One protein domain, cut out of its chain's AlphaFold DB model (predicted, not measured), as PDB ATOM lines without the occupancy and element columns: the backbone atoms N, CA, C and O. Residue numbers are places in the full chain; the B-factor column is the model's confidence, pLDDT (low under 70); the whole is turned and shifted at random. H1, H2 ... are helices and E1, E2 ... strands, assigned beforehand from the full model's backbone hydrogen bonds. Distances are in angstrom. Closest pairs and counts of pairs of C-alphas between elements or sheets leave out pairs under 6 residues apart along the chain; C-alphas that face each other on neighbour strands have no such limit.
ATOM      1  N   ASP A   6     -43.683  -3.029  28.603       76.25
ATOM      2  CA  ASP A   6     -44.178  -2.237  27.465       76.25
ATOM      3  C   ASP A   6     -44.017  -0.719  27.634       76.25
ATOM      4  O   ASP A   6     -43.915   0.022  26.657       76.25
ATOM      5  N   LYS A   7     -44.060  -0.221  28.875       78.31
ATOM      6  CA  LYS A   7     -43.873   1.207  29.155       78.31
ATOM      7  C   LYS A   7     -42.392   1.573  29.161       78.31
ATOM      8  O   LYS A   7     -42.061   2.663  28.702       78.31
ATOM      9  N   ILE A   8     -41.535   0.660  29.623       80.50
ATOM     10  CA  ILE A   8     -40.079   0.797  29.526       80.50
ATOM     11  C   ILE A   8     -39.679   0.841  28.050       80.50
ATOM     12  O   ILE A   8     -39.054   1.808  27.634       80.50
ATOM     13  N   ASP A   9     -40.144  -0.109  27.240       83.75
ATOM     14  CA  ASP A   9     -39.826  -0.167  25.809       83.75
ATOM     15  C   ASP A   9     -40.267   1.105  25.079       83.75
ATOM     16  O   ASP A   9     -39.488   1.708  24.346       83.75
ATOM     17  N   LYS A  10     -41.486   1.595  25.346       85.38
ATOM     18  CA  LYS A  10     -41.956   2.871  24.779       85.38
ATOM     19  C   LYS A  10     -41.076   4.052  25.177       85.38
ATOM     20  O   LYS A  10     -40.827   4.922  24.347       85.38
ATOM     21  N   ALA A  11     -40.628   4.107  26.431       86.38
ATOM     22  CA  ALA A  11     -39.739   5.169  26.886       86.38
ATOM     23  C   ALA A  11     -38.374   5.090  26.186       86.38
ATOM     24  O   ALA A  11     -37.899   6.107  25.687       86.38
ATOM     25  N   LEU A  12     -37.789   3.892  26.084       87.25
ATOM     26  CA  LEU A  12     -36.512   3.669  25.403       87.25
ATOM     27  C   LEU A  12     -36.585   4.050  23.919       87.25
ATOM     28  O   LEU A  12     -35.738   4.808  23.455       87.25
ATOM     29  N   ILE A  13     -37.640   3.626  23.214       88.69
ATOM     30  CA  ILE A  13     -37.870   3.981  21.804       88.69
ATOM     31  C   ILE A  13     -37.974   5.498  21.633       88.69
ATOM     32  O   ILE A  13     -37.386   6.059  20.713       88.69
ATOM     33  N   ASN A  14     -38.711   6.177  22.516       88.88
ATOM     34  CA  ASN A  14     -38.876   7.626  22.431       88.88
ATOM     35  C   ASN A  14     -37.554   8.369  22.646       88.88
ATOM     36  O   ASN A  14     -37.281   9.330  21.931       88.88
ATOM     37  N   ILE A  15     -36.738   7.923  23.607       87.31
ATOM     38  CA  ILE A  15     -35.426   8.519  23.877       87.31
ATOM     39  C   ILE A  15     -34.483   8.275  22.697       87.31
ATOM     40  O   ILE A  15     -33.878   9.225  22.213       87.31
ATOM     41  N   ALA A  16     -34.410   7.039  22.194       88.00
ATOM     42  CA  ALA A  16     -33.576   6.691  21.044       88.00
ATOM     43  C   ALA A  16     -33.980   7.469  19.785       88.00
ATOM     44  O   ALA A  16     -33.127   7.948  19.047       88.00
ATOM     45  N   LYS A  17     -35.286   7.654  19.556       88.50
ATOM     46  CA  LYS A  17     -35.781   8.473  18.448       88.50
ATOM     47  C   LYS A  17     -35.388   9.943  18.610       88.50
ATOM     48  O   LYS A  17     -34.918  10.553  17.656       88.50
ATOM     49  N   TYR A  18     -35.596  10.508  19.799       87.19
ATOM     50  CA  TYR A  18     -35.277  11.911  20.044       87.19
ATOM     51  C   TYR A  18     -33.771  12.177  19.957       87.19
ATOM     52  O   TYR A  18     -33.391  13.214  19.441       87.19
ATOM     53  N   GLU A  19     -32.916  11.252  20.396       86.06
ATOM     54  CA  GLU A  19     -31.457  11.402  20.308       86.06
ATOM     55  C   GLU A  19     -30.973  11.635  18.865       86.06
ATOM     56  O   GLU A  19     -30.127  12.500  18.648       86.06
ATOM     57  N   VAL A  20     -31.592  10.966  17.884       83.25
ATOM     58  CA  VAL A  20     -31.308  11.148  16.448       83.25
ATOM     59  C   VAL A  20     -31.892  12.455  15.896       83.25
ATOM     60  O   VAL A  20     -31.340  13.045  14.968       83.25
ATOM     61  N   GLU A  21     -33.028  12.901  16.435       85.31
ATOM     62  CA  GLU A  21     -33.779  14.067  15.947       85.31
ATOM     63  C   GLU A  21     -33.436  15.377  16.688       85.31
ATOM     64  O   GLU A  21     -33.908  16.442  16.285       85.31
ATOM     65  N   GLN A  22     -32.655  15.325  17.775       80.38
ATOM     66  CA  GLN A  22     -32.435  16.467  18.663       80.38
ATOM     67  C   GLN A  22     -31.639  17.592  17.991       80.38
ATOM     68  O   GLN A  22     -30.663  17.373  17.273       80.38
ATOM     69  N   ASP A  23     -32.015  18.828  18.311       82.19
ATOM     70  CA  ASP A  23     -31.206  19.997  17.988       82.19
ATOM     71  C   ASP A  23     -30.039  20.102  18.978       82.19
ATOM     72  O   ASP A  23     -30.187  20.589  20.103       82.19
ATOM     73  N   VAL A  24     -28.865  19.659  18.528       74.69
ATOM     74  CA  VAL A  24     -27.614  19.649  19.302       74.69
ATOM     75  C   VAL A  24     -27.132  21.037  19.745       74.69
ATOM     76  O   VAL A  24     -26.238  21.130  20.582       74.69
ATOM     77  N   HIS A  25     -27.696  22.127  19.212       77.50
ATOM     78  CA  HIS A  25     -27.297  23.490  19.570       77.50
ATOM     79  C   HIS A  25     -28.236  24.170  20.570       77.50
ATOM     80  O   HIS A  25     -27.806  25.106  21.246       77.50
ATOM     81  N   ASN A  26     -29.487  23.714  20.687       81.06
ATOM     82  CA  ASN A  26     -30.516  24.385  21.493       81.06
ATOM     83  C   ASN A  26     -31.164  23.493  22.564       81.06
ATOM     84  O   ASN A  26     -32.002  23.974  23.330       81.06
ATOM     85  N   ALA A  27     -30.786  22.215  22.643       81.25
ATOM     86  CA  ALA A  27     -31.272  21.278  23.647       81.25
ATOM     87  C   ALA A  27     -30.129  20.696  24.492       81.25
ATOM     88  O   ALA A  27     -28.955  20.763  24.131       81.25
ATOM     89  N   ALA A  28     -30.483  20.116  25.640       79.50
ATOM     90  CA  ALA A  28     -29.545  19.317  26.416       79.50
ATOM     91  C   ALA A  28     -29.257  18.000  25.682       79.50
ATOM     92  O   ALA A  28     -30.192  17.301  25.292       79.50
ATOM     93  N   GLU A  29     -27.977  17.668  25.533       81.75
ATOM     94  CA  GLU A  29     -27.522  16.441  24.884       81.75
ATOM     95  C   GLU A  29     -27.879  15.200  25.714       81.75
ATOM     96  O   GLU A  29     -27.628  15.133  26.923       81.75
ATOM     97  N   ILE A  30     -28.425  14.179  25.053       84.56
ATOM     98  CA  ILE A  30     -28.599  12.856  25.655       84.56
ATOM     99  C   ILE A  30     -27.262  12.117  25.644       84.56
ATOM    100  O   ILE A  30     -26.876  11.499  24.660       84.56
ATOM    101  N   VAL A  31     -26.587  12.119  26.790       83.88
ATOM    102  CA  VAL A  31     -25.329  11.375  26.990       83.88
ATOM    103  C   VAL A  31     -25.541   9.886  27.310       83.88
ATOM    104  O   VAL A  31     -24.589   9.104  27.331       83.88
ATOM    105  N   GLY A  32     -26.784   9.483  27.593       86.19
ATOM    106  CA  GLY A  32     -27.159   8.099  27.878       86.19
ATOM    107  C   GLY A  32     -28.393   7.958  28.771       86.19
ATOM    108  O   GLY A  32     -28.968   8.935  29.247       86.19
ATOM    109  N   ILE A  33     -28.788   6.709  29.009       87.56
ATOM    110  CA  ILE A  33     -29.951   6.307  29.799       87.56
ATOM    111  C   ILE A  33     -29.477   5.601  31.070       87.56
ATOM    112  O   ILE A  33     -28.656   4.676  31.028       87.56
ATOM    113  N   HIS A  34     -30.041   6.019  32.201       87.19
ATOM    114  CA  HIS A  34     -29.987   5.273  33.453       87.19
ATOM    115  C   HIS A  34     -31.300   4.511  33.627       87.19
ATOM    116  O   HIS A  34     -32.356   5.107  33.827       87.19
ATOM    117  N   LEU A  35     -31.233   3.183  33.525       83.06
ATOM    118  CA  LEU A  35     -32.377   2.306  33.724       83.06
ATOM    119  C   LEU A  35     -32.438   1.836  35.186       83.06
ATOM    120  O   LEU A  35     -31.645   0.995  35.620       83.06
ATOM    121  N   GLU A  36     -33.380   2.380  35.958       70.88
ATOM    122  CA  GLU A  36     -33.616   1.977  37.348       70.88
ATOM    123  C   GLU A  36     -34.669   0.862  37.468       70.88
ATOM    124  O   GLU A  36     -35.873   1.119  37.472       70.88
ATOM    125  N   GLY A  37     -34.226  -0.392  37.621       64.06
ATOM    126  CA  GLY A  37     -35.129  -1.550  37.679       64.06
ATOM    127  C   GLY A  37     -35.681  -1.945  36.298       64.06
ATOM    128  O   GLY A  37     -35.507  -1.206  35.330       64.06
ATOM    129  N   PRO A  38     -36.297  -3.137  36.151       54.94
ATOM    130  CA  PRO A  38     -37.211  -3.775  37.112       54.94
ATOM    131  C   PRO A  38     -36.603  -4.817  38.075       54.94
ATOM    132  O   PRO A  38     -37.339  -5.409  38.860       54.94
ATOM    133  N   PHE A  39     -35.287  -5.048  38.054       57.69
ATOM    134  CA  PHE A  39     -34.598  -6.103  38.822       57.69
ATOM    135  C   PHE A  39     -34.356  -5.747  40.302       57.69
ATOM    136  O   PHE A  39     -33.214  -5.651  40.755       57.69
ATOM    137  N   ILE A  40     -35.432  -5.515  41.055       54.34
ATOM    138  CA  ILE A  40     -35.381  -5.163  42.482       54.34
ATOM    139  C   ILE A  40     -35.766  -6.390  43.325       54.34
ATOM    140  O   ILE A  40     -36.713  -7.100  43.000       54.34
ATOM    141  N   SER A  41     -35.016  -6.638  44.403       43.78
ATOM    142  CA  SER A  41     -35.235  -7.728  45.366       43.78
ATOM    143  C   SER A  41     -36.641  -7.706  45.986       43.78
ATOM    144  O   SER A  41     -37.082  -6.659  46.471       43.78
ATOM    145  N   GLU A  42     -37.297  -8.876  46.044       45.50
ATOM    146  CA  GLU A  42     -38.618  -9.118  46.669       45.50
ATOM    147  C   GLU A  42     -38.714  -8.603  48.117       45.50
ATOM    148  O   GLU A  42     -39.795  -8.252  48.586       45.50
ATOM    149  N   ASN A  43     -37.584  -8.498  48.822       42.84
ATOM    150  CA  ASN A  43     -37.536  -8.135  50.241       42.84
ATOM    151  C   ASN A  43     -37.365  -6.627  50.519       42.84
ATOM    152  O   ASN A  43     -37.334  -6.225  51.681       42.84
ATOM    153  N   LYS A  44     -37.267  -5.772  49.488       46.59
ATOM    154  CA  LYS A  44     -37.305  -4.292  49.621       46.59
ATOM    155  C   LYS A  44     -38.484  -3.669  48.874       46.59
ATOM    156  O   LYS A  44     -38.448  -2.526  48.415       46.59
ATOM    157  N   VAL A  45     -39.539  -4.455  48.757       47.47
ATOM    158  CA  VAL A  45     -40.795  -4.102  48.126       47.47
ATOM    159  C   VAL A  45     -41.639  -3.387  49.182       47.47
ATOM    160  O   VAL A  45     -42.139  -4.000  50.115       47.47
ATOM    161  N   GLY A  46     -41.750  -2.062  49.077       55.66
ATOM    162  CA  GLY A  46     -42.833  -1.329  49.736       55.66
ATOM    163  C   GLY A  46     -44.179  -1.695  49.088       55.66
ATOM    164  O   GLY A  46     -44.567  -2.852  49.028       55.66
ATOM    165  N   ALA A  47     -44.890  -0.723  48.514       41.69
ATOM    166  CA  ALA A  47     -46.166  -0.932  47.811       41.69
ATOM    167  C   ALA A  47     -46.024  -1.521  46.385       41.69
ATOM    168  O   ALA A  47     -46.621  -1.013  45.435       41.69
ATOM    169  N   GLN A  48     -45.198  -2.549  46.192       44.75
ATOM    170  CA  GLN A  48     -45.061  -3.225  44.898       44.75
ATOM    171  C   GLN A  48     -45.498  -4.686  44.988       44.75
ATOM    172  O   GLN A  48     -45.371  -5.330  46.017       44.75
ATOM    173  N   HIS A  49     -46.104  -5.214  43.929       42.88
ATOM    174  CA  HIS A  49     -46.548  -6.604  43.924       42.88
ATOM    175  C   HIS A  49     -45.330  -7.522  43.692       42.88
ATOM    176  O   HIS A  49     -44.613  -7.299  42.715       42.88
ATOM    177  N   PRO A  50     -45.129  -8.589  44.494       46.59
ATOM    178  CA  PRO A  50     -44.033  -9.566  44.335       46.59
ATOM    179  C   PRO A  50     -43.971 -10.240  42.951       46.59
ATOM    180  O   PRO A  50     -42.973 -10.822  42.558       46.59
ATOM    181  N   GLN A  51     -45.053 -10.129  42.184       43.81
ATOM    182  CA  GLN A  51     -45.284 -10.784  40.899       43.81
ATOM    183  C   GLN A  51     -44.451 -10.199  39.745       43.81
ATOM    184  O   GLN A  51     -44.427 -10.770  38.659       43.81
ATOM    185  N   TYR A  52     -43.787  -9.058  39.961       49.19
ATOM    186  CA  TYR A  52     -42.992  -8.362  38.943       49.19
ATOM    187  C   TYR A  52     -41.480  -8.493  39.147       49.19
ATOM    188  O   TYR A  52     -40.719  -7.850  38.421       49.19
ATOM    189  N   VAL A  53     -41.029  -9.326  40.093       49.88
ATOM    190  CA  VAL A  53     -39.610  -9.677  40.215       49.88
ATOM    191  C   VAL A  53     -39.257 -10.642  39.093       49.88
ATOM    192  O   VAL A  53     -39.335 -11.863  39.189       49.88
ATOM    193  N   VAL A  54     -38.926 -10.052  37.953       54.09
ATOM    194  CA  VAL A  54     -38.394 -10.778  36.812       54.09
ATOM    195  C   VAL A  54     -36.921 -11.035  37.100       54.09
ATOM    196  O   VAL A  54     -36.200 -10.112  37.454       54.09
ATOM    197  N   ARG A  55     -36.453 -12.271  36.932       55.62
ATOM    198  CA  ARG A  55     -35.017 -12.570  36.968       55.62
ATOM    199  C   ARG A  55     -34.290 -11.768  35.865       55.62
ATOM    200  O   ARG A  55     -34.845 -11.631  34.770       55.62
ATOM    201  N   PRO A  56     -33.089 -11.220  36.121       56.94
ATOM    202  CA  PRO A  56     -32.245 -10.637  35.089       56.94
ATOM    203  C   PRO A  56     -31.815 -11.744  34.131       56.94
ATOM    204  O   PRO A  56     -30.913 -12.526  34.409       56.94
ATOM    205  N   PHE A  57     -32.511 -11.825  33.003       67.75
ATOM    206  CA  PHE A  57     -32.108 -12.639  31.868       67.75
ATOM    207  C   PHE A  57     -31.282 -11.759  30.939       67.75
ATOM    208  O   PHE A  57     -31.711 -10.655  30.597       67.75
ATOM    209  N   ILE A  58     -30.116 -12.250  30.525       71.88
ATOM    210  CA  ILE A  58     -29.229 -11.612  29.538       71.88
ATOM    211  C   ILE A  58     -30.031 -11.130  28.326       71.88
ATOM    212  O   ILE A  58     -29.884  -9.989  27.902       71.88
ATOM    213  N   ASP A  59     -30.982 -11.945  27.870       78.62
ATOM    214  CA  ASP A  59     -31.869 -11.625  26.752       78.62
ATOM    215  C   ASP A  59     -32.709 -10.361  26.974       78.62
ATOM    216  O   ASP A  59     -32.948  -9.605  26.036       78.62
ATOM    217  N   LYS A  60     -33.132 -10.075  28.213       79.69
ATOM    218  CA  LYS A  60     -33.854  -8.831  28.521       79.69
ATOM    219  C   LYS A  60     -32.941  -7.616  28.507       79.69
ATOM    220  O   LYS A  60     -33.360  -6.564  28.040       79.69
ATOM    221  N   ILE A  61     -31.720  -7.745  29.019       82.50
ATOM    222  CA  ILE A  61     -30.740  -6.649  28.978       82.50
ATOM    223  C   ILE A  61     -30.373  -6.355  27.527       82.50
ATOM    224  O   ILE A  61     -30.365  -5.192  27.131       82.50
ATOM    225  N   LYS A  62     -30.172  -7.405  26.724       85.44
ATOM    226  CA  LYS A  62     -29.987  -7.301  25.281       85.44
ATOM    227  C   LYS A  62     -31.149  -6.567  24.617       85.44
ATOM    228  O   LYS A  62     -30.914  -5.564  23.958       85.44
ATOM    229  N   HIS A  63     -32.384  -7.012  24.854       87.81
ATOM    230  CA  HIS A  63     -33.589  -6.378  24.307       87.81
ATOM    231  C   HIS A  63     -33.675  -4.896  24.673       87.81
ATOM    232  O   HIS A  63     -33.912  -4.059  23.806       87.81
ATOM    233  N   PHE A  64     -33.436  -4.543  25.940       86.31
ATOM    234  CA  PHE A  64     -33.452  -3.144  26.361       86.31
ATOM    235  C   PHE A  64     -32.329  -2.336  25.717       86.31
ATOM    236  O   PHE A  64     -32.577  -1.215  25.284       86.31
ATOM    237  N   GLN A  65     -31.121  -2.888  25.617       88.31
ATOM    238  CA  GLN A  65     -30.001  -2.184  25.004       88.31
ATOM    239  C   GLN A  65     -30.212  -1.984  23.496       88.31
ATOM    240  O   GLN A  65     -29.940  -0.900  22.984       88.31
ATOM    241  N   GLU A  66     -30.765  -2.977  22.797       89.19
ATOM    242  CA  GLU A  66     -31.154  -2.871  21.384       89.19
ATOM    243  C   GLU A  66     -32.276  -1.841  21.190       89.19
ATOM    244  O   GLU A  66     -32.170  -0.960  20.339       89.19
ATOM    245  N   THR A  67     -33.312  -1.887  22.030       88.31
ATOM    246  CA  THR A  67     -34.439  -0.937  21.996       88.31
ATOM    247  C   THR A  67     -33.982   0.498  22.273       88.31
ATOM    248  O   THR A  67     -34.508   1.450  21.700       88.31
ATOM    249  N   ALA A  68     -32.985   0.655  23.141       87.88
ATOM    250  CA  ALA A  68     -32.379   1.931  23.486       87.88
ATOM    251  C   ALA A  68     -31.290   2.386  22.507       87.88
ATOM    252  O   ALA A  68     -30.638   3.389  22.782       87.88
ATOM    253  N   ASN A  69     -31.036   1.656  21.416       89.56
ATOM    254  CA  ASN A  69     -29.950   1.948  20.477       89.56
ATOM    255  C   ASN A  69     -28.566   2.092  21.159       89.56
ATOM    256  O   ASN A  69     -27.773   2.968  20.825       89.56
ATOM    257  N   GLY A  70     -28.278   1.268  22.173       87.94
ATOM    258  CA  GLY A  70     -27.002   1.302  22.900       87.94
ATOM    259  C   GLY A  70     -26.848   2.457  23.903       87.94
ATOM    260  O   GLY A  70     -25.757   2.663  24.457       87.94
ATOM    261  N   LEU A  71     -27.914   3.229  24.144       90.12
ATOM    262  CA  LEU A  71     -27.871   4.403  25.015       90.12
ATOM    263  C   LEU A  71     -27.886   4.056  26.508       90.12
ATOM    264  O   LEU A  71     -27.575   4.931  27.312       90.12
ATOM    265  N   ILE A  72     -28.199   2.824  26.928       89.75
ATOM    266  CA  ILE A  72     -28.181   2.470  28.356       89.75
ATOM    267  C   ILE A  72     -26.733   2.406  28.831       89.75
ATOM    268  O   ILE A  72     -25.973   1.538  28.408       89.75
ATOM    269  N   LYS A  73     -26.364   3.327  29.728       88.81
ATOM    270  CA  LYS A  73     -25.018   3.413  30.321       88.81
ATOM    271  C   LYS A  73     -24.988   2.999  31.778       88.81
ATOM    272  O   LYS A  73     -23.939   2.593  32.269       88.81
ATOM    273  N   ILE A  74     -26.118   3.104  32.473       86.94
ATOM    274  CA  ILE A  74     -26.228   2.735  33.881       86.94
ATOM    275  C   ILE A  74     -27.466   1.866  34.062       86.94
ATOM    276  O   ILE A  74     -28.550   2.231  33.607       86.94
ATOM    277  N   MET A  75     -27.320   0.733  34.744       85.25
ATOM    278  CA  MET A  75     -28.442  -0.133  35.096       85.25
ATOM    279  C   MET A  75     -28.427  -0.458  36.584       85.25
ATOM    280  O   MET A  75     -27.444  -0.978  37.107       85.25
ATOM    281  N   THR A  76     -29.533  -0.176  37.266       80.12
ATOM    282  CA  THR A  76     -29.700  -0.524  38.678       80.12
ATOM    283  C   THR A  76     -30.258  -1.934  38.818       80.12
ATOM    284  O   THR A  76     -31.320  -2.243  38.271       80.12
ATOM    285  N   PHE A  77     -29.579  -2.777  39.594       73.19
ATOM    286  CA  PHE A  77     -29.961  -4.170  39.819       73.19
ATOM    287  C   PHE A  77     -29.584  -4.649  41.230       73.19
ATOM    288  O   PHE A  77     -28.798  -4.018  41.944       73.19
ATOM    289  N   ALA A  78     -30.169  -5.772  41.634       73.12
ATOM    290  CA  ALA A  78     -29.834  -6.490  42.856       73.12
ATOM    291  C   ALA A  78     -28.860  -7.651  42.533       73.12
ATOM    292  O   ALA A  78     -29.258  -8.595  41.843       73.12
ATOM    293  N   PRO A  79     -27.589  -7.610  42.985       68.00
ATOM    294  CA  PRO A  79     -26.578  -8.624  42.667       68.00
ATOM    295  C   PRO A  79     -26.867  -9.992  43.295       68.00
ATOM    296  O   PRO A  79     -26.298 -10.991  42.864       68.00
ATOM    297  N   GLU A  80     -27.732 -10.045  44.311       67.75
ATOM    298  CA  GLU A  80     -28.184 -11.282  44.948       67.75
ATOM    299  C   GLU A  80     -29.180 -12.091  44.101       67.75
ATOM    300  O   GLU A  80     -29.516 -13.215  44.470       67.75
ATOM    301  N   VAL A  81     -29.667 -11.542  42.982       69.38
ATOM    302  CA  VAL A  81     -30.623 -12.234  42.112       69.38
ATOM    303  C   VAL A  81     -29.898 -13.232  41.203       69.38
ATOM    304  O   VAL A  81     -28.825 -12.965  40.663       69.38
ATOM    305  N   GLU A  82     -30.499 -14.401  41.004       67.88
ATOM    306  CA  GLU A  82     -30.000 -15.422  40.080       67.88
ATOM    307  C   GLU A  82     -29.849 -14.856  38.650       67.88
ATOM    308  O   GLU A  82     -30.744 -14.168  38.159       67.88
ATOM    309  N   GLY A  83     -28.711 -15.115  37.994       72.69
ATOM    310  CA  GLY A  83     -28.365 -14.573  36.664       72.69
ATOM    311  C   GLY A  83     -27.678 -13.196  36.677       72.69
ATOM    312  O   GLY A  83     -27.052 -12.801  35.696       72.69
ATOM    313  N   ALA A  84     -27.695 -12.485  37.807       74.88
ATOM    314  CA  ALA A  84     -27.149 -11.131  37.913       74.88
ATOM    315  C   ALA A  84     -25.622 -11.073  37.702       74.88
ATOM    316  O   ALA A  84     -25.107 -10.141  37.088       74.88
ATOM    317  N   LYS A  85     -24.895 -12.095  38.171       78.75
ATOM    318  CA  LYS A  85     -23.443 -12.204  37.965       78.75
ATOM    319  C   LYS A  85     -23.090 -12.410  36.491       78.75
ATOM    320  O   LYS A  85     -22.158 -11.791  36.002       78.75
ATOM    321  N   GLU A  86     -23.834 -13.262  35.795       81.38
ATOM    322  CA  GLU A  86     -23.599 -13.558  34.378       81.38
ATOM    323  C   GLU A  86     -23.879 -12.331  33.501       81.38
ATOM    324  O   GLU A  86     -23.079 -11.986  32.633       81.38
ATOM    325  N   ALA A  87     -24.963 -11.605  33.801       79.25
ATOM    326  CA  ALA A  87     -25.269 -10.323  33.176       79.25
ATOM    327  C   ALA A  87     -24.157  -9.283  33.392       79.25
ATOM    328  O   ALA A  87     -23.765  -8.602  32.447       79.25
ATOM    329  N   LEU A  88     -23.630  -9.184  34.619       81.00
ATOM    330  CA  LEU A  88     -22.541  -8.264  34.933       81.00
ATOM    331  C   LEU A  88     -21.288  -8.595  34.123       81.00
ATOM    332  O   LEU A  88     -20.744  -7.704  33.486       81.00
ATOM    333  N   GLU A  89     -20.860  -9.858  34.090       83.81
ATOM    334  CA  GLU A  89     -19.688 -10.268  33.301       83.81
ATOM    335  C   GLU A  89     -19.881 -10.033  31.795       83.81
ATOM    336  O   GLU A  89     -18.940  -9.642  31.111       83.81
ATOM    337  N   THR A  90     -21.099 -10.231  31.282       86.25
ATOM    338  CA  THR A  90     -21.405 -10.076  29.849       86.25
ATOM    339  C   THR A  90     -21.368  -8.616  29.398       86.25
ATOM    340  O   THR A  90     -20.880  -8.328  28.312       86.25
ATOM    341  N   TYR A  91     -21.879  -7.695  30.220       84.94
ATOM    342  CA  TYR A  91     -22.092  -6.295  29.829       84.94
ATOM    343  C   TYR A  91     -21.203  -5.294  30.577       84.94
ATOM    344  O   TYR A  91     -21.419  -4.092  30.454       84.94
ATOM    345  N   LYS A  92     -20.208  -5.751  31.350       83.06
ATOM    346  CA  LYS A  92     -19.315  -4.884  32.151       83.06
ATOM    347  C   LYS A  92     -18.602  -3.793  31.347       83.06
ATOM    348  O   LYS A  92     -18.256  -2.761  31.915       83.06
ATOM    349  N   ASP A  93     -18.366  -4.033  30.058       86.44
ATOM    350  CA  ASP A  93     -17.655  -3.101  29.181       86.44
ATOM    351  C   ASP A  93     -18.608  -2.064  28.548       86.44
ATOM    352  O   ASP A  93     -18.167  -0.984  28.157       86.44
ATOM    353  N   ASP A  94     -19.918  -2.346  28.528       85.25
ATOM    354  CA  ASP A  94     -20.945  -1.513  27.887       85.25
ATOM    355  C   ASP A  94     -21.834  -0.756  28.890       85.25
ATOM    356  O   ASP A  94     -22.315   0.345  28.600       85.25
ATOM    357  N   ILE A  95     -22.090  -1.351  30.061       86.06
ATOM    358  CA  ILE A  95     -23.069  -0.884  31.048       86.06
ATOM    359  C   ILE A  95     -22.442  -0.866  32.443       86.06
ATOM    360  O   ILE A  95     -21.924  -1.862  32.947       86.06
ATOM    361  N   ILE A  96     -22.577   0.268  33.129       85.50
ATOM    362  CA  ILE A  96     -22.239   0.390  34.545       85.50
ATOM    363  C   ILE A  96     -23.405  -0.145  35.374       85.50
ATOM    364  O   ILE A  96     -24.497   0.424  35.410       85.50
ATOM    365  N   PHE A  97     -23.157  -1.226  36.100       81.38
ATOM    366  CA  PHE A  97     -24.150  -1.827  36.973       81.38
ATOM    367  C   PHE A  97     -24.126  -1.200  38.377       81.38
ATOM    368  O   PHE A  97     -23.132  -1.286  39.101       81.38
ATOM    369  N   PHE A  98     -25.235  -0.575  38.781       77.31
ATOM    370  CA  PHE A  98     -25.415   0.045  40.093       77.31
ATOM    371  C   PHE A  98     -26.191  -0.881  41.040       77.31
ATOM    372  O   PHE A  98     -27.283  -1.351  40.725       77.31
ATOM    373  N   ASN A  99     -25.633  -1.153  42.219       69.81
ATOM    374  CA  ASN A  99     -26.245  -2.048  43.200       69.81
ATOM    375  C   ASN A  99     -27.298  -1.313  44.050       69.81
ATOM    376  O   ASN A  99     -26.969  -0.357  44.749       69.81
ATOM    377  N   TRP A 100     -28.538  -1.809  44.067       56.44
ATOM    378  CA  TRP A 100     -29.623  -1.253  44.893       56.44
ATOM    379  C   TRP A 100     -29.542  -1.631  46.387       56.44
ATOM    380  O   TRP A 100     -30.205  -1.028  47.234       56.44
TER     381      TRP A 100
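AT A GLANCE: This is residues 6 to 100 of the 110 residues of the protein "N-acetylglucosamine-6-phosphate deacetylase" of Staphylococcus aureus (UniProt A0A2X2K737). A small sheet of three parallel strands, E1 E2 E3, is grazed by three helices that meet one after another, H1 touching H2 and H2 touching H3, while H1 and H3 stay apart. Residues 23 to 28 stick out at one end. The printed part has 95 residues, 48 of them in named elements, which follow along the chain as H1 E1 H2 E2 H3 E3; its class is mixed, helices and strands, and it is only just compact, close to loose, with a radius of gyration of the C-alphas of 14.4 A and spans of 45 by 31 by 20 A.

HOW THE PARTS SIT: Start at E2, residues 72 to 77: within hydrogen-bond range, O 74 is 2.8 A from N 35 of E1, residues 33 to 36, and O 75 is 2.8 A from N 98 of E3, residues 96 to 99. H2, residues 58 to 67, touches H3, residues 84 to 91; the closest C-alphas, 58 and 87, are 5.5 A apart. Every O i to N i+4 pair is within range in H2 and H3, 11 of 12 in H1, residues 6 to 21.

IN THESE COORDINATES: Find C-alpha 6 at (-44.178, -2.237, 27.465); H1 runs 22.5 A from there. E3 ends at C-alpha 99, (-26.245, -2.048, 43.200).

THE WHOLE: The printed part has no cut; 27 of its residues have pLDDT under 70, among them residues 37 to 57, the long link from E1 to H2.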